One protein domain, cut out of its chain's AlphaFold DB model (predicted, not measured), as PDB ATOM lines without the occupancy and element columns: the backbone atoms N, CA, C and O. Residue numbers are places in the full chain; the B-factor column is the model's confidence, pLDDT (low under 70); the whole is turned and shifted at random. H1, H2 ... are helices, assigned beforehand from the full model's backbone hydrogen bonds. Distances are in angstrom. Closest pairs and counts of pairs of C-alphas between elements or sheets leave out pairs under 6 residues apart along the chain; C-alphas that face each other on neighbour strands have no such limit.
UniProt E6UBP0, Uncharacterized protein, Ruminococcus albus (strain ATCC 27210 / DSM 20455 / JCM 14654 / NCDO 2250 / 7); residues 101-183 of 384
ATOM      1  N   LYS A 101    -157.045  38.666 106.888       95.25
ATOM      2  CA  LYS A 101    -156.091  37.814 107.598       95.25
ATOM      3  C   LYS A 101    -155.786  36.531 106.821       95.25
ATOM      4  O   LYS A 101    -154.630  36.124 106.763       95.25
ATOM      5  N   TYR A 102    -156.778  35.925 106.168       95.81
ATOM      6  CA  TYR A 102    -156.549  34.750 105.321       95.81
ATOM      7  C   TYR A 102    -155.576  35.069 104.176       95.81
ATOM      8  O   TYR A 102    -154.596  34.353 103.985       95.81
ATOM      9  N   LYS A 103    -155.770  36.192 103.471       93.81
ATOM     10  CA  LYS A 103    -154.851  36.652 102.415       93.81
ATOM     11  C   LYS A 103    -153.427  36.854 102.924       93.81
ATOM     12  O   LYS A 103    -152.480  36.441 102.261       93.81
ATOM     13  N   GLN A 104    -153.272  37.440 104.113       93.81
ATOM     14  CA  GLN A 104    -151.958  37.652 104.728       93.81
ATOM     15  C   GLN A 104    -151.199  36.337 104.946       93.81
ATOM     16  O   GLN A 104    -149.984  36.317 104.782       93.81
ATOM     17  N   THR A 105    -151.894  35.232 105.240       95.44
ATOM     18  CA  THR A 105    -151.241  33.919 105.409       95.44
ATOM     19  C   THR A 105    -150.751  33.277 104.108       95.44
ATOM     20  O   THR A 105    -149.843  32.452 104.149       95.44
ATOM     21  N   LEU A 106    -151.305  33.666 102.954       93.56
ATOM     22  CA  LEU A 106    -150.803  33.240 101.638       93.56
ATOM     23  C   LEU A 106    -149.505  33.972 101.277       93.56
ATOM     24  O   LEU A 106    -148.688  33.446 100.529       93.56
ATOM     25  N   ASN A 107    -149.344  35.193 101.801       91.50
ATOM     26  CA  ASN A 107    -148.160  36.038 101.675       91.50
ATOM     27  C   ASN A 107    -147.663  36.235 100.226       91.50
ATOM     28  O   ASN A 107    -146.461  36.299  99.958       91.50
ATOM     29  N   PHE A 108    -148.598  36.352  99.274       88.94
ATOM     30  CA  PHE A 108    -148.282  36.510  97.852       88.94
ATOM     31  C   PHE A 108    -147.345  37.688  97.580       88.94
ATOM     32  O   PHE A 108    -146.458  37.554  96.747       88.94
ATOM     33  N   GLU A 109    -147.481  38.811  98.295       85.44
ATOM     34  CA  GLU A 109    -146.642  40.008  98.119       85.44
ATOM     35  C   GLU A 109    -145.139  39.680  98.081       85.44
ATOM     36  O   GLU A 109    -144.421  40.169  97.211       85.44
ATOM     37  N   LYS A 110    -144.677  38.782  98.958       83.12
ATOM     38  CA  LYS A 110    -143.262  38.384  99.049       83.12
ATOM     39  C   LYS A 110    -142.812  37.498  97.902       83.12
ATOM     40  O   LYS A 110    -141.668  37.575  97.450       83.12
ATOM     41  N   VAL A 111    -143.727  36.687  97.392       79.50
ATOM     42  CA  VAL A 111    -143.488  35.890  96.197       79.50
ATOM     43  C   VAL A 111    -143.430  36.775  94.952       79.50
ATOM     44  O   VAL A 111    -142.593  36.552  94.078       79.50
ATOM     45  N   LEU A 112    -144.280  37.801  94.873       76.69
ATOM     46  CA  LEU A 112    -144.393  38.659  93.696       76.69
ATOM     47  C   LEU A 112    -143.110  39.423  93.372       76.69
ATOM     48  O   LEU A 112    -142.769  39.542  92.193       76.69
ATOM     49  N   ASP A 113    -142.369  39.864  94.387       70.81
ATOM     50  CA  ASP A 113    -141.065  40.504  94.190       70.81
ATOM     51  C   ASP A 113    -140.074  39.549  93.495       70.81
ATOM     52  O   ASP A 113    -139.409  39.926  92.532       70.81
ATOM     53  N   SER A 114    -140.046  38.273  93.901       66.94
ATOM     54  CA  SER A 114    -139.225  37.233  93.252       66.94
ATOM     55  C   SER A 114    -139.782  36.808  91.882       66.94
ATOM     56  O   SER A 114    -139.051  36.362  90.991       66.94
ATOM     57  N   MET A 115    -141.092  36.948  91.688       66.69
ATOM     58  CA  MET A 115    -141.793  36.606  90.455       66.69
ATOM     59  C   MET A 115    -141.518  37.615  89.331       66.69
ATOM     60  O   MET A 115    -141.336  37.222  88.178       66.69
ATOM     61  N   ALA A 116    -141.451  38.911  89.651       62.09
ATOM     62  CA  ALA A 116    -141.115  39.961  88.688       62.09
ATOM     63  C   ALA A 116    -139.715  39.758  88.078       62.09
ATOM     64  O   ALA A 116    -139.528  39.986  86.880       62.09
ATOM     65  N   ASP A 117    -138.769  39.255  88.877       59.72
ATOM     66  CA  ASP A 117    -137.402  38.955  88.443       59.72
ATOM     67  C   ASP A 117    -137.304  37.641  87.638       59.72
ATOM     68  O   ASP A 117    -136.540  37.555  86.671       59.72
ATOM     69  N   SER A 118    -138.104  36.622  87.983       55.81
ATOM     70  CA  SER A 118    -138.051  35.280  87.373       55.81
ATOM     71  C   SER A 118    -138.930  35.106  86.121       55.81
ATOM     72  O   SER A 118    -138.549  34.385  85.195       55.81
ATOM     73  N   LEU A 119    -140.065  35.807  86.002       54.19
ATOM     74  CA  LEU A 119    -141.009  35.665  84.875       54.19
ATOM     75  C   LEU A 119    -140.592  36.357  83.567       54.19
ATOM     76  O   LEU A 119    -141.265  36.196  82.537       54.19
ATOM     77  N   CYS A 120    -139.435  37.025  83.544       50.62
ATOM     78  CA  CYS A 120    -138.721  37.267  82.289       50.62
ATOM     79  C   CYS A 120    -138.277  35.953  81.607       50.62
ATOM     80  O   CYS A 120    -137.958  35.968  80.416       50.62
ATOM     81  N   ILE A 121    -138.322  34.812  82.308       47.22
ATOM     82  CA  ILE A 121    -137.938  33.490  81.812       47.22
ATOM     83  C   ILE A 121    -139.142  32.535  81.925       47.22
ATOM     84  O   ILE A 121    -139.309  31.791  82.880       47.22
ATOM     85  N   SER A 122    -140.006  32.596  80.907       48.53
ATOM     86  CA  SER A 122    -140.949  31.550  80.456       48.53
ATOM     87  C   SER A 122    -141.606  30.632  81.506       48.53
ATOM     88  O   SER A 122    -141.014  29.678  82.008       48.53
ATOM     89  N   ILE A 123    -142.922  30.793  81.631       48.88
ATOM     90  CA  ILE A 123    -143.876  29.966  82.397       48.88
ATOM     91  C   ILE A 123    -143.908  28.481  81.933       48.88
ATOM     92  O   ILE A 123    -144.523  27.643  82.576       48.88
ATOM     93  N   PHE A 124    -143.212  28.125  80.843       48.00
ATOM     94  CA  PHE A 124    -143.275  26.803  80.193       48.00
ATOM     95  C   PHE A 124    -141.914  26.135  79.929       48.00
ATOM     96  O   PHE A 124    -141.862  25.135  79.214       48.00
ATOM     97  N   VAL A 125    -140.800  26.681  80.431       44.16
ATOM     98  CA  VAL A 125    -139.492  26.026  80.262       44.16
ATOM     99  C   VAL A 125    -139.259  25.083  81.430       44.16
ATOM    100  O   VAL A 125    -139.079  25.534  82.556       44.16
ATOM    101  N   ASP A 126    -139.332  23.795  81.095       46.59
ATOM    102  CA  ASP A 126    -138.718  22.629  81.737       46.59
ATOM    103  C   ASP A 126    -138.334  22.825  83.219       46.59
ATOM    104  O   ASP A 126    -137.299  23.411  83.543       46.59
ATOM    105  N   ASN A 127    -139.178  22.312  84.121       49.94
ATOM    106  CA  ASN A 127    -138.999  22.380  85.580       49.94
ATOM    107  C   ASN A 127    -137.758  21.625  86.093       49.94
ATOM    108  O   ASN A 127    -137.481  21.659  87.284       49.94
ATOM    109  N   SER A 128    -136.990  20.962  85.227       51.69
ATOM    110  CA  SER A 128    -135.847  20.133  85.625       51.69
ATOM    111  C   SER A 128    -134.606  20.902  86.107       51.69
ATOM    112  O   SER A 128    -133.641  20.263  86.513       51.69
ATOM    113  N   ASN A 129    -134.594  22.244  86.064       54.72
ATOM    114  CA  ASN A 129    -133.394  23.049  86.358       54.72
ATOM    115  C   ASN A 129    -133.645  24.377  87.108       54.72
ATOM    116  O   ASN A 129    -132.769  25.245  87.107       54.72
ATOM    117  N   LYS A 130    -134.828  24.583  87.699       66.12
ATOM    118  CA  LYS A 130    -135.103  25.787  88.503       66.12
ATOM    119  C   LYS A 130    -134.668  25.561  89.950       66.12
ATOM    120  O   LYS A 130    -134.919  24.497  90.501       66.12
ATOM    121  N   ASP A 131    -134.031  26.566  90.544       81.56
ATOM    122  CA  ASP A 131    -133.808  26.626  91.989       81.56
ATOM    123  C   ASP A 131    -135.152  26.726  92.723       81.56
ATOM    124  O   ASP A 131    -136.142  27.231  92.177       81.56
ATOM    125  N   ILE A 132    -135.195  26.259  93.972       84.75
ATOM    126  CA  ILE A 132    -136.445  26.144  94.744       84.75
ATOM    127  C   ILE A 132    -137.140  27.500  94.878       84.75
ATOM    128  O   ILE A 132    -138.355  27.594  94.715       84.75
ATOM    129  N   LYS A 133    -136.375  28.580  95.078       86.38
ATOM    130  CA  LYS A 133    -136.919  29.941  95.166       86.38
ATOM    131  C   LYS A 133    -137.701  30.334  93.907       86.38
ATOM    132  O   LYS A 133    -138.813  30.852  94.011       86.38
ATOM    133  N   SER A 134    -137.159  30.063  92.717       80.81
ATOM    134  CA  SER A 134    -137.866  30.306  91.451       80.81
ATOM    135  C   SER A 134    -139.051  29.359  91.247       80.81
ATOM    136  O   SER A 134    -140.034  29.748  90.607       80.81
ATOM    137  N   GLY A 135    -138.964  28.129  91.765       82.69
ATOM    138  CA  GLY A 135    -140.051  27.145  91.785       82.69
ATOM    139  C   GLY A 135    -141.263  27.653  92.563       82.69
ATOM    140  O   GLY A 135    -142.322  27.862  91.966       82.69
ATOM    141  N   ILE A 136    -141.062  27.983  93.842       86.81
ATOM    142  CA  ILE A 136    -142.070  28.592  94.724       86.81
ATOM    143  C   ILE A 136    -142.648  29.845  94.065       86.81
ATOM    144  O   ILE A 136    -143.867  29.989  93.955       86.81
ATOM    145  N   ALA A 137    -141.786  30.735  93.558       84.19
ATOM    146  CA  ALA A 137    -142.265  31.979  92.977       84.19
ATOM    147  C   ALA A 137    -143.137  31.779  91.733       84.19
ATOM    148  O   ALA A 137    -144.132  32.481  91.541       84.19
ATOM    149  N   SER A 138    -142.794  30.782  90.913       79.25
ATOM    150  CA  SER A 138    -143.595  30.395  89.754       79.25
ATOM    151  C   SER A 138    -144.939  29.796  90.179       79.25
ATOM    152  O   SER A 138    -145.968  30.203  89.646       79.25
ATOM    153  N   LEU A 139    -144.942  28.850  91.126       83.62
ATOM    154  CA  LEU A 139    -146.141  28.130  91.568       83.62
ATOM    155  C   LEU A 139    -147.176  29.078  92.185       83.62
ATOM    156  O   LEU A 139    -148.318  29.157  91.730       83.62
ATOM    157  N   TRP A 140    -146.760  29.853  93.182       86.31
ATOM    158  CA  TRP A 140    -147.644  30.750  93.927       86.31
ATOM    159  C   TRP A 140    -148.059  31.967  93.101       86.31
ATOM    160  O   TRP A 140    -149.196  32.431  93.185       86.31
ATOM    161  N   GLY A 141    -147.174  32.422  92.216       82.50
ATOM    162  CA  GLY A 141    -147.492  33.408  91.196       82.50
ATOM    163  C   GLY A 141    -148.576  32.954  90.217       82.50
ATOM    164  O   GLY A 141    -149.517  33.696  89.925       82.50
ATOM    165  N   LEU A 142    -148.470  31.716  89.724       80.69
ATOM    166  CA  LEU A 142    -149.484  31.104  88.865       80.69
ATOM    167  C   LEU A 142    -150.811  30.933  89.596       80.69
ATOM    168  O   LEU A 142    -151.850  31.190  88.997       80.69
ATOM    169  N   MET A 143    -150.783  30.562  90.876       85.56
ATOM    170  CA  MET A 143    -151.990  30.463  91.691       85.56
ATOM    171  C   MET A 143    -152.703  31.813  91.827       85.56
ATOM    172  O   MET A 143    -153.919  31.882  91.644       85.56
ATOM    173  N   LEU A 144    -151.962  32.902  92.059       87.88
ATOM    174  CA  LEU A 144    -152.546  34.241  92.053       87.88
ATOM    175  C   LEU A 144    -153.143  34.575  90.677       87.88
ATOM    176  O   LEU A 144    -154.272  35.048  90.601       87.88
ATOM    177  N   MET A 145    -152.442  34.292  89.576       83.75
ATOM    178  CA  MET A 145    -152.977  34.538  88.228       83.75
ATOM    179  C   MET A 145    -154.219  33.700  87.915       83.75
ATOM    180  O   MET A 145    -155.139  34.204  87.281       83.75
ATOM    181  N   ALA A 146    -154.273  32.452  88.381       82.69
ATOM    182  CA  ALA A 146    -155.424  31.568  88.207       82.69
ATOM    183  C   ALA A 146    -156.671  32.048  88.968       82.69
ATOM    184  O   ALA A 146    -157.779  31.651  88.625       82.69
ATOM    185  N   SER A 147    -156.502  32.923  89.965       85.69
ATOM    186  CA  SER A 147    -157.617  33.571  90.666       85.69
ATOM    187  C   SER A 147    -158.259  34.724  89.878       85.69
ATOM    188  O   SER A 147    -159.321  35.220  90.255       85.69
ATOM    189  N   ALA A 148    -157.613  35.181  88.800       86.75
ATOM    190  CA  ALA A 148    -158.081  36.292  87.986       86.75
ATOM    191  C   ALA A 148    -159.089  35.845  86.914       86.75
ATOM    192  O   ALA A 148    -159.087  34.703  86.459       86.75
ATOM    193  N   ASP A 149    -159.921  36.782  86.453       86.62
ATOM    194  CA  ASP A 149    -160.751  36.570  85.266       86.62
ATOM    195  C   ASP A 149    -159.915  36.524  83.968       86.62
ATOM    196  O   ASP A 149    -158.761  36.961  83.911       86.62
ATOM    197  N   GLU A 150    -160.509  35.980  82.901       86.19
ATOM    198  CA  GLU A 150    -159.834  35.774  81.610       86.19
ATOM    199  C   GLU A 150    -159.295  37.084  81.005       86.19
ATOM    200  O   GLU A 150    -158.199  37.104  80.438       86.19
ATOM    201  N   ASP A 151    -160.022  38.193  81.172       87.75
ATOM    202  CA  ASP A 151    -159.624  39.506  80.660       87.75
ATOM    203  C   ASP A 151    -158.370  40.029  81.381       87.75
ATOM    204  O   ASP A 151    -157.403  40.446  80.731       87.75
ATOM    205  N   LYS A 152    -158.330  39.936  82.717       85.88
ATOM    206  CA  LYS A 152    -157.157  40.290  83.526       85.88
ATOM    207  C   LYS A 152    -155.956  39.411  83.178       85.88
ATOM    208  O   LYS A 152    -154.848  39.937  83.052       85.88
ATOM    209  N   ILE A 153    -156.152  38.107  82.965       85.56
ATOM    210  CA  ILE A 153    -155.075  37.197  82.537       85.56
ATOM    211  C   ILE A 153    -154.490  37.648  81.190       85.56
ATOM    212  O   ILE A 153    -153.266  37.717  81.039       85.56
ATOM    213  N   MET A 154    -155.336  38.000  80.214       85.75
ATOM    214  CA  MET A 154    -154.878  38.493  78.909       85.75
ATOM    215  C   MET A 154    -154.077  39.796  79.023       85.75
ATOM    216  O   MET A 154    -153.043  39.943  78.358       85.75
ATOM    217  N   ASP A 155    -154.525  40.731  79.861       88.00
ATOM    218  CA  ASP A 155    -153.823  41.992  80.102       88.00
ATOM    219  C   ASP A 155    -152.459  41.768  80.771       88.00
ATOM    220  O   ASP A 155    -151.459  42.350  80.336       88.00
ATOM    221  N   ILE A 156    -152.387  40.869  81.758       84.88
ATOM    222  CA  ILE A 156    -151.139  40.471  82.423       84.88
ATOM    223  C   ILE A 156    -150.170  39.832  81.418       84.88
ATOM    224  O   ILE A 156    -149.011  40.244  81.334       84.88
ATOM    225  N   GLU A 157    -150.627  38.889  80.589       82.50
ATOM    226  CA  GLU A 157    -149.795  38.241  79.561       82.50
ATOM    227  C   GLU A 157    -149.274  39.232  78.514       82.50
ATOM    228  O   GLU A 157    -148.128  39.143  78.055       82.50
ATOM    229  N   LYS A 158    -150.100  40.208  78.131       85.31
ATOM    230  CA  LYS A 158    -149.695  41.275  77.217       85.31
ATOM    231  C   LYS A 158    -148.657  42.188  77.867       85.31
ATOM    232  O   LYS A 158    -147.649  42.509  77.226       85.31
ATOM    233  N   ALA A 159    -148.864  42.586  79.122       84.94
ATOM    234  CA  ALA A 159    -147.923  43.416  79.871       84.94
ATOM    235  C   ALA A 159    -146.575  42.704  80.046       84.94
ATOM    236  O   ALA A 159    -145.538  43.279  79.716       84.94
ATOM    237  N   ARG A 160    -146.588  41.411  80.396       80.94
ATOM    238  CA  ARG A 160    -145.391  40.562  80.525       80.94
ATOM    239  C   ARG A 160    -144.486  40.606  79.290       80.94
ATOM    240  O   ARG A 160    -143.267  40.624  79.409       80.94
ATOM    241  N   ARG A 161    -145.071  40.647  78.086       79.00
ATOM    242  CA  ARG A 161    -144.332  40.665  76.804       79.00
ATOM    243  C   ARG A 161    -143.850  42.047  76.370       79.00
ATOM    244  O   ARG A 161    -143.047  42.137  75.445       79.00
ATOM    245  N   SER A 162    -144.383  43.110  76.964       80.19
ATOM    246  CA  SER A 162    -144.206  44.479  76.471       80.19
ATOM    247  C   SER A 162    -143.485  45.403  77.449       80.19
ATOM    248  O   SER A 162    -142.764  46.294  77.002       80.19
ATOM    249  N   SER A 163    -143.655  45.207  78.760       82.06
ATOM    250  CA  SER A 163    -143.129  46.102  79.790       82.06
ATOM    251  C   SER A 163    -143.112  45.428  81.165       82.06
ATOM    252  O   SER A 163    -144.161  45.175  81.754       82.06
ATOM    253  N   ALA A 164    -141.914  45.213  81.724       78.12
ATOM    254  CA  ALA A 164    -141.753  44.678  83.082       78.12
ATOM    255  C   ALA A 164    -142.443  45.553  84.144       78.12
ATOM    256  O   ALA A 164    -143.014  45.047  85.101       78.12
ATOM    257  N   LYS A 165    -142.457  46.878  83.937       82.56
ATOM    258  CA  LYS A 165    -143.119  47.827  84.839       82.56
ATOM    259  C   LYS A 165    -144.642  47.692  84.819       82.56
ATOM    260  O   LYS A 165    -145.277  47.808  85.862       82.56
ATOM    261  N   ASP A 166    -145.234  47.502  83.640       84.50
ATOM    262  CA  ASP A 166    -146.688  47.340  83.532       84.50
ATOM    263  C   ASP A 166    -147.121  45.971  84.060       84.50
ATOM    264  O   ASP A 166    -148.169  45.867  84.689       84.50
ATOM    265  N   PHE A 167    -146.280  44.950  83.868       83.75
ATOM    266  CA  PHE A 167    -146.469  43.635  84.466       83.75
ATOM    267  C   PHE A 167    -146.466  43.700  85.999       83.75
ATOM    268  O   PHE A 167    -147.448  43.299  86.616       83.75
ATOM    269  N   ASP A 168    -145.422  44.286  86.599       82.69
ATOM    270  CA  ASP A 168    -145.309  44.480  88.053       82.69
ATOM    271  C   ASP A 168    -146.532  45.212  88.625       82.69
ATOM    272  O   ASP A 168    -147.137  44.782  89.605       82.69
ATOM    273  N   LYS A 169    -146.966  46.284  87.952       87.50
ATOM    274  CA  LYS A 169    -148.152  47.043  88.353       87.50
ATOM    275  C   LYS A 169    -149.426  46.189  88.347       87.50
ATOM    276  O   LYS A 169    -150.201  46.269  89.296       87.50
ATOM    277  N   LEU A 170    -149.676  45.431  87.277       89.06
ATOM    278  CA  LEU A 170    -150.897  44.625  87.149       89.06
ATOM    279  C   LEU A 170    -150.925  43.462  88.138       89.06
ATOM    280  O   LEU A 170    -151.974  43.162  88.691       89.06
ATOM    281  N   ILE A 171    -149.778  42.837  88.386       85.94
ATOM    282  CA  ILE A 171    -149.648  41.745  89.349       85.94
ATOM    283  C   ILE A 171    -149.851  42.233  90.789       85.94
ATOM    284  O   ILE A 171    -150.573  41.596  91.552       85.94
ATOM    285  N   LYS A 172    -149.302  43.399  91.153       88.00
ATOM    286  CA  LYS A 172    -149.573  44.028  92.457       88.00
ATOM    287  C   LYS A 172    -151.047  44.375  92.624       88.00
ATOM    288  O   LYS A 172    -151.629  44.062  93.655       88.00
ATOM    289  N   GLN A 173    -151.666  44.936  91.586       89.94
ATOM    290  CA  GLN A 173    -153.102  45.200  91.594       89.94
ATOM    291  C   GLN A 173    -153.918  43.902  91.724       89.94
ATOM    292  O   GLN A 173    -154.918  43.879  92.429       89.94
ATOM    293  N   LEU A 174    -153.491  42.813  91.079       89.88
ATOM    294  CA  LEU A 174    -154.151  41.518  91.217       89.88
ATOM    295  C   LEU A 174    -154.076  40.986  92.654       89.88
ATOM    296  O   LEU A 174    -155.066  40.454  93.143       89.88
ATOM    297  N   ASN A 175    -152.943  41.157  93.335       90.69
ATOM    298  CA  ASN A 175    -152.810  40.805  94.749       90.69
ATOM    299  C   ASN A 175    -153.724  41.649  95.653       90.69
ATOM    300  O   ASN A 175    -154.376  41.110  96.540       90.69
ATOM    301  N   GLU A 176    -153.811  42.960  95.409       90.44
ATOM    302  CA  GLU A 176    -154.728  43.853  96.136       90.44
ATOM    303  C   GLU A 176    -156.203  43.458  95.923       90.44
ATOM    304  O   GLU A 176    -156.993  43.439  96.869       90.44
ATOM    305  N   ASP A 177    -156.559  43.092  94.689       90.69
ATOM    306  CA  ASP A 177    -157.910  42.696  94.279       90.69
ATOM    307  C   ASP A 177    -158.246  41.224  94.590       90.69
ATOM    308  O   ASP A 177    -159.360  40.784  94.295       90.69
ATOM    309  N   PHE A 178    -157.302  40.445  95.124       91.81
ATOM    310  CA  PHE A 178    -157.453  38.999  95.270       91.81
ATOM    311  C   PHE A 178    -158.692  38.645  96.110       91.81
ATOM    312  O   PHE A 178    -158.911  39.197  97.190       91.81
ATOM    313  N   ASP A 179    -159.500  37.701  95.623       91.75
ATOM    314  CA  ASP A 179    -160.647  37.141  96.342       91.75
ATOM    315  C   ASP A 179    -160.339  35.685  96.722       91.75
ATOM    316  O   ASP A 179    -160.223  34.843  95.829       91.75
ATOM    317  N   PRO A 180    -160.261  35.338  98.021       92.06
ATOM    318  CA  PRO A 180    -160.028  33.963  98.448       92.06
ATOM    319  C   PRO A 180    -161.082  32.963  97.941       92.06
ATOM    320  O   PRO A 180    -160.795  31.772  97.857       92.06
ATOM    321  N   ASN A 181    -162.289  33.410  97.558       92.00
ATOM    322  CA  ASN A 181    -163.291  32.528  96.944       92.00
ATOM    323  C   ASN A 181    -162.894  32.032  95.544       92.00
ATOM    324  O   ASN A 181    -163.466  31.050  95.081       92.00
ATOM    325  N   ALA A 182    -161.933  32.677  94.878       89.75
ATOM    326  CA  ALA A 182    -161.436  32.239  93.577       89.75
ATOM    327  C   ALA A 182    -160.563  30.971  93.665       89.75
ATOM    328  O   ALA A 182    -160.344  30.303  92.658       89.75
ATOM    329  N   LEU A 183    -160.087  30.600  94.862       88.12
ATOM    330  CA  LEU A 183    -159.369  29.346  95.093       88.12
ATOM    331  C   LEU A 183    -160.359  28.232  95.462       88.12
ATOM    332  O   LEU A 183    -160.545  27.928  96.641       88.12
TER     333      LEU A 183
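Overview. This is residues 101 to 183 of the 384 residues of an uncharacterized protein of Ruminococcus albus (strain ATCC 27210 / DSM 20455 / JCM 14654 / NCDO 2250 / 7) (UniProt E6UBP0). Three helices, H2, H5 and H4, pack side by side with H5 between the other two, H4 and H5 making a helical hairpin, while H3, the longest helix, crosses H2 steeply and reaches the end of H5 with its last residues. The short helix H1 lies at one end of the domain and touches no helix; the long loop from H2 to H3, residues 119 to 131, runs out to the opposite end. The printed part has 83 residues with five named helices, H1 to H5 in order along the chain, and no named strand: its class is all helix. It is compact, with a radius of gyration of the C-alphas of 12.3 A, and rounded, spanning 33 by 27 by 19 A.

Arrangement. H1, residues 101 to 106, and H2, residues 108 to 118, meet only through their link. H3, residues 132 to 146, touches H2 at a steep tilt of 67 degrees, only just short of about perpendicular, opposite ways; their closest C-alphas, of Val 111 and Ala 137, are 5.2 A apart. H4, residues 150 to 162, is close to H3 but not clearly touching it, with the closest C-alphas, of Met 145 and Ile 153, 6.6 A apart. H5, residues 164 to 176, is the hub, touching three helices. It forms a hairpin with H4 at a shallow tilt of 28 degrees, opposite ways; H4 touches H5 with residues 156 to 160 alone and H5 touches H4 with residues 166 to 171 alone, and the closest C-alphas, of Ala 159 and Phe 167, are 4.8 A apart. H5 touches H2 at a shallow tilt of 17 degrees, opposite ways, with the C-alphas of Ala 116 and Asp 168 closest at 6.2 A. H3 and H5 only just touch, only at their ends, with 3 pairs of C-alphas within 8 A; the closest, of Leu 144 and Asn 175, are 7.1 A apart. Leaving that pair out, the helix packing is mostly aligned, but only just: 2 of 3 touching pairs are at a shallow tilt. H2 and H4 are apart. In H3, H4 and H5 every O i to N i+4 pair is within hydrogen-bond range; in H1 it is 1 of 2, in H2 4 of 7.

Along the chain. H1 begins at C-alpha 101, (-156.091, 37.814, 107.598), and measures 9.2 A from first to last C-alpha. H2 measures 14.7 A, H3 20.8 A and H4 18.6 A. H5 measures 18.4 A and ends at C-alpha 176, (-154.728, 43.853, 96.136).

Size, cuts and confidence. The two C-alphas farthest apart, of Lys 101 and Ser 128, are 34.7 A from each other. The printed part has no cut. The link from H2 to H3, 13 residues, is long; the other three are tight. The mean pLDDT of the printed part is 79.5; residues 114 to 130 are under 70.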